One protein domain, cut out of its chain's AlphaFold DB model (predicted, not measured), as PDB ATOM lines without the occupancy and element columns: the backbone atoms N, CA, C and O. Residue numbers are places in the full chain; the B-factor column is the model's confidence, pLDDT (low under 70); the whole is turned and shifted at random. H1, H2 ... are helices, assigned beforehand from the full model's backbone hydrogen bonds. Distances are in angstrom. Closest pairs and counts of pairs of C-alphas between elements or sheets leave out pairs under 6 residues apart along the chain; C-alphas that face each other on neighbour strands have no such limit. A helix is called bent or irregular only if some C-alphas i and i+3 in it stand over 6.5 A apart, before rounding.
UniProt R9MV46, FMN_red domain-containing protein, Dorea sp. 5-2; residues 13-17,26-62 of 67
ATOM      1  N   GLN A  13      33.133  -9.441  27.104       89.00
ATOM      2  CA  GLN A  13      33.184 -10.367  28.229       89.00
ATOM      3  C   GLN A  13      34.603 -10.450  28.800       89.00
ATOM      4  O   GLN A  13      34.775 -10.360  30.016       89.00
ATOM      5  N   GLU A  14      35.605 -10.534  27.927       93.69
ATOM      6  CA  GLU A  14      37.021 -10.594  28.289       93.69
ATOM      7  C   GLU A  14      37.491  -9.265  28.886       93.69
ATOM      8  O   GLU A  14      38.081  -9.244  29.969       93.69
ATOM      9  N   ILE A  15      37.136  -8.143  28.251       94.44
ATOM     10  CA  ILE A  15      37.448  -6.799  28.754       94.44
ATOM     11  C   ILE A  15      36.870  -6.598  30.158       94.44
ATOM     12  O   ILE A  15      37.564  -6.112  31.051       94.44
ATOM     13  N   VAL A  16      35.618  -7.003  30.392       93.06
ATOM     14  CA  VAL A  16      34.976  -6.869  31.708       93.06
ATOM     15  C   VAL A  16      35.655  -7.749  32.751       93.06
ATOM     16  O   VAL A  16      35.839  -7.305  33.883       93.06
ATOM     17  N   MET A  17      36.071  -8.965  32.390       93.62
ATOM     18  CA  MET A  17      36.847  -9.819  33.293       93.62
ATOM     19  C   MET A  17      38.181  -9.171  33.677       93.62
ATOM     20  O   MET A  17      38.549  -9.183  34.852       93.62
ATOM     21  N   LEU A  26      44.628   2.570  33.115       96.56
ATOM     22  CA  LEU A  26      45.215   3.720  32.432       96.56
ATOM     23  C   LEU A  26      44.625   3.815  31.025       96.56
ATOM     24  O   LEU A  26      44.814   2.911  30.211       96.56
ATOM     25  N   LEU A  27      43.922   4.911  30.736       94.75
ATOM     26  CA  LEU A  27      43.425   5.213  29.397       94.75
ATOM     27  C   LEU A  27      44.374   6.195  28.706       94.75
ATOM     28  O   LEU A  27      44.431   7.367  29.069       94.75
ATOM     29  N   ALA A  28      45.091   5.720  27.691       95.31
ATOM     30  CA  ALA A  28      45.944   6.545  26.844       95.31
ATOM     31  C   ALA A  28      45.308   6.690  25.458       95.31
ATOM     32  O   ALA A  28      45.160   5.712  24.726       95.31
ATOM     33  N   ALA A  29      44.913   7.910  25.105       94.94
ATOM     34  CA  ALA A  29      44.286   8.218  23.830       94.94
ATOM     35  C   ALA A  29      44.540   9.687  23.452       94.94
ATOM     36  O   ALA A  29      44.488  10.547  24.336       94.94
ATOM     37  N   PRO A  30      44.799  10.012  22.172       95.75
ATOM     38  CA  PRO A  30      44.831  11.400  21.726       95.75
ATOM     39  C   PRO A  30      43.451  12.060  21.844       95.75
ATOM     40  O   PRO A  30      42.412  11.406  21.721       95.75
ATOM     41  N   SER A  31      43.449  13.377  22.042       95.25
ATOM     42  CA  SER A  31      42.224  14.174  22.051       95.25
ATOM     43  C   SER A  31      41.774  14.468  20.621       95.25
ATOM     44  O   SER A  31      42.507  15.082  19.849       95.25
ATOM     45  N   TYR A  32      40.541  14.089  20.299       94.25
ATOM     46  CA  TYR A  32      39.864  14.428  19.051       94.25
ATOM     47  C   TYR A  32      38.557  15.138  19.370       94.25
ATOM     48  O   TYR A  32      37.741  14.618  20.125       94.25
ATOM     49  N   TRP A  33      38.345  16.321  18.786       94.44
ATOM     50  CA  TRP A  33      37.108  17.093  18.970       94.44
ATOM     51  C   TRP A  33      36.763  17.334  20.442       94.44
ATOM     52  O   TRP A  33      35.625  17.140  20.863       94.44
ATOM     53  N   THR A  34      37.759  17.732  21.238       94.69
ATOM     54  CA  THR A  34      37.623  17.927  22.696       94.69
ATOM     55  C   THR A  34      37.136  16.678  23.448       94.69
ATOM     56  O   THR A  34      36.555  16.771  24.523       94.69
ATOM     57  N   ASN A  35      37.354  15.497  22.869       95.00
ATOM     58  CA  ASN A  35      36.857  14.220  23.360       95.00
ATOM     59  C   ASN A  35      37.848  13.087  23.019       95.00
ATOM     60  O   ASN A  35      38.970  13.322  22.567       95.00
ATOM     61  N   VAL A  36      37.436  11.844  23.248       94.62
ATOM     62  CA  VAL A  36      38.170  10.629  22.891       94.62
ATOM     63  C   VAL A  36      37.879  10.195  21.452       94.62
ATOM     64  O   VAL A  36      36.875  10.578  20.850       94.62
ATOM     65  N   LEU A  37      38.732   9.327  20.900       96.19
ATOM     66  CA  LEU A  37      38.477   8.700  19.600       96.19
ATOM     67  C   LEU A  37      37.202   7.852  19.628       96.19
ATOM     68  O   LEU A  37      36.868   7.236  20.643       96.19
ATOM     69  N   ALA A  38      36.554   7.727  18.469       95.75
ATOM     70  CA  ALA A  38      35.337   6.933  18.311       95.75
ATOM     71  C   ALA A  38      35.433   5.498  18.887       95.75
ATOM     72  O   ALA A  38      34.493   5.095  19.573       95.75
ATOM     73  N   PRO A  39      36.542   4.738  18.732       94.06
ATOM     74  CA  PRO A  39      36.663   3.413  19.349       94.06
ATOM     75  C   PRO A  39      36.632   3.440  20.883       94.06
ATOM     76  O   PRO A  39      36.013   2.579  21.503       94.06
ATOM     77  N   VAL A  40      37.255   4.447  21.501       95.88
ATOM     78  CA  VAL A  40      37.263   4.617  22.962       95.88
ATOM     79  C   VAL A  40      35.868   5.000  23.456       95.88
ATOM     80  O   VAL A  40      35.399   4.473  24.462       95.88
ATOM     81  N   LYS A  41      35.158   5.862  22.720       96.19
ATOM     82  CA  LYS A  41      33.766   6.199  23.042       96.19
ATOM     83  C   LYS A  41      32.849   4.976  22.943       96.19
ATOM     84  O   LYS A  41      32.062   4.739  23.853       96.19
ATOM     85  N   ASN A  42      33.012   4.166  21.895       94.56
ATOM     86  CA  ASN A  42      32.269   2.918  21.714       94.56
ATOM     87  C   ASN A  42      32.537   1.918  22.856       94.56
ATOM     88  O   ASN A  42      31.615   1.274  23.351       94.56
ATOM     89  N   LEU A  43      33.785   1.824  23.335       94.31
ATOM     90  CA  LEU A  43      34.118   1.020  24.514       94.31
ATOM     91  C   LEU A  43      33.303   1.456  25.743       94.31
ATOM     92  O   LEU A  43      32.722   0.606  26.417       94.31
ATOM     93  N   PHE A  44      33.221   2.762  26.020       94.25
ATOM     94  CA  PHE A  44      32.412   3.273  27.132       94.25
ATOM     95  C   PHE A  44      30.921   2.962  26.969       94.25
ATOM     96  O   PHE A  44      30.295   2.499  27.923       94.25
ATOM     97  N   ASP A  45      30.374   3.151  25.768       93.62
ATOM     98  CA  ASP A  45      28.958   2.892  25.482       93.62
ATOM     99  C   ASP A  45      28.596   1.419  25.713       93.62
ATOM    100  O   ASP A  45      27.577   1.103  26.328       93.62
ATOM    101  N   ARG A  46      29.481   0.504  25.308       92.12
ATOM    102  CA  ARG A  46      29.297  -0.944  25.484       92.12
ATOM    103  C   ARG A  46      29.507  -1.410  26.926       92.12
ATOM    104  O   ARG A  46      28.899  -2.393  27.351       92.12
ATOM    105  N   LEU A  47      30.341  -0.718  27.704       92.88
ATOM    106  CA  LEU A  47      30.606  -1.055  29.107       92.88
ATOM    107  C   LEU A  47      29.479  -0.651  30.063       92.88
ATOM    108  O   LEU A  47      29.427  -1.183  31.174       92.88
ATOM    109  N   LEU A  48      28.575   0.243  29.656       91.00
ATOM    110  CA  LEU A  48      27.563   0.855  30.522       91.00
ATOM    111  C   LEU A  48      26.804  -0.169  31.388       91.00
ATOM    112  O   LEU A  48      26.812  -0.078  32.616       91.00
ATOM    113  N   GLY A  49      26.248  -1.213  30.765       88.00
ATOM    114  CA  GLY A  49      25.483  -2.261  31.463       88.00
ATOM    115  C   GLY A  49      26.315  -3.157  32.394       88.00
ATOM    116  O   GLY A  49      25.776  -3.968  33.150       88.00
ATOM    117  N   ARG A  50      27.646  -3.049  32.348       90.25
ATOM    118  CA  ARG A  50      28.573  -3.803  33.203       90.25
ATOM    119  C   ARG A  50      29.102  -2.973  34.359       90.25
ATOM    120  O   ARG A  50      29.356  -3.540  35.421       90.25
ATOM    121  N   VAL A  51      29.242  -1.665  34.171       92.44
ATOM    122  CA  VAL A  51      29.823  -0.755  35.169       92.44
ATOM    123  C   VAL A  51      28.774  -0.065  36.038       92.44
ATOM    124  O   VAL A  51      29.113   0.412  37.121       92.44
ATOM    125  N   MET A  52      27.508  -0.074  35.618       93.00
ATOM    126  CA  MET A  52      26.384   0.490  36.365       93.00
ATOM    127  C   MET A  52      25.368  -0.592  36.733       93.00
ATOM    128  O   MET A  52      25.046  -1.479  35.947       93.00
ATOM    129  N   GLU A  53      24.885  -0.533  37.967       90.69
ATOM    130  CA  GLU A  53      23.731  -1.287  38.436       90.69
ATOM    131  C   GLU A  53      22.458  -0.493  38.146       90.69
ATOM    132  O   GLU A  53      22.375   0.696  38.462       90.69
ATOM    133  N   GLU A  54      21.469  -1.168  37.567       88.19
ATOM    134  CA  GLU A  54      20.140  -0.617  37.343       88.19
ATOM    135  C   GLU A  54      19.373  -0.539  38.670       88.19
ATOM    136  O   GLU A  54      19.262  -1.523  39.402       88.19
ATOM    137  N   THR A  55      18.866   0.646  38.997       90.31
ATOM    138  CA  THR A  55      18.037   0.891  40.183       90.31
ATOM    139  C   THR A  55      16.798   1.688  39.773       90.31
ATOM    140  O   THR A  55      16.702   2.159  38.644       90.31
ATOM    141  N   SER A  56      15.846   1.874  40.689       91.62
ATOM    142  CA  SER A  56      14.593   2.590  40.406       91.62
ATOM    143  C   SER A  56      14.750   4.087  40.110       91.62
ATOM    144  O   SER A  56      13.808   4.701  39.620       91.62
ATOM    145  N   THR A  57      15.889   4.698  40.445       92.00
ATOM    146  CA  THR A  57      16.088   6.154  40.332       92.00
ATOM    147  C   THR A  57      17.489   6.490  39.839       92.00
ATOM    148  O   THR A  57      17.652   6.926  38.704       92.00
ATOM    149  N   PHE A  58      18.505   6.266  40.678       91.88
ATOM    150  CA  PHE A  58      19.897   6.589  40.368       91.88
ATOM    151  C   PHE A  58      20.765   5.332  40.280       91.88
ATOM    152  O   PHE A  58      20.882   4.594  41.269       91.88
ATOM    153  N   PRO A  59      21.410   5.076  39.132       91.31
ATOM    154  CA  PRO A  59      22.247   3.899  38.965       91.31
ATOM    155  C   PRO A  59      23.441   3.929  39.926       91.31
ATOM    156  O   PRO A  59      24.033   4.979  40.185       91.31
ATOM    157  N   LYS A  60      23.807   2.759  40.456       93.25
ATOM    158  CA  LYS A  60      24.941   2.619  41.382       93.25
ATOM    159  C   LYS A  60      26.187   2.120  40.645       93.25
ATOM    160  O   LYS A  60      26.072   1.268  39.764       93.25
ATOM    161  N   PRO A  61      27.392   2.601  40.991       93.44
ATOM    162  CA  PRO A  61      28.616   2.139  40.347       93.44
ATOM    163  C   PRO A  61      28.995   0.730  40.822       93.44
ATOM    164  O   PRO A  61      29.104   0.479  42.021       93.44
ATOM    165  N   ARG A  62      29.290  -0.173  39.882       92.56
ATOM    166  CA  ARG A  62      29.789  -1.537  40.157       92.56
ATOM    167  C   ARG A  62      31.306  -1.609  40.340       92.56
ATOM    168  O   ARG A  62      31.819  -2.613  40.818       92.56
TER     169      ARG A  62
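AT A GLANCE: This is residues 13 to 17 and 26 to 62 of the 67 residues of the protein "FMN_red domain-containing protein" of Dorea sp. 5-2 (UniProt R9MV46). One helix, H2, runs along the middle of a loose model, with a loop at each end of it; the short helix H1 is a separate piece beside the later part of H2. Before H2, residues 26 to 37 make a wide loop of which residues 30 to 35 stick out; after it, the tail folds back on itself, residues 52 to 53 pairing antiparallel with residues 60 to 61. The printed part has 42 residues, with two named helices in the order H1, H2 and no named strand; the class is all helix, though under half of the residues, 19 of 42, are in named elements. It is loose, with a radius of gyration of the C-alphas of 12.8 A and spans of 36 by 25 by 16 A.

IN THESE COORDINATES: Find C-alpha 38 at (35.337, 6.933, 18.311); from there H2, residues 38 to 51, runs 19.3 A to C-alpha 51 at (29.823, -0.755, 35.169). H2 is irregular: C-alphas 46 and 49 are 7.2 A apart. Then look at C-alpha 13, at (33.184, -10.367, 28.229), where H1, residues 13 to 17, begins; it is 6.3 A long from first to last C-alpha.

HOW THE PARTS SIT: Starting from H2, look across to H1: the two are close but not clearly touching, their closest C-alphas being those of Val 16 and Arg 50, 7.3 A apart. Their centres are 12.0 A apart. In H1 every O i to N i+4 pair is within hydrogen-bond range; in H2, 8 of 10 are.

THE WHOLE: The two C-alphas farthest apart are those of Pro 30 and Ser 56, at 36.6 A. Residues 18 to 25 are not printed, and C-alphas 17 and 26 are 15.9 A apart across this cut, which falls in the link from H1 to H2. Residues 30 to 35 stand free. In the B-factor column you will find a mean pLDDT of 93.3 for the printed part, and no printed residue is under 70.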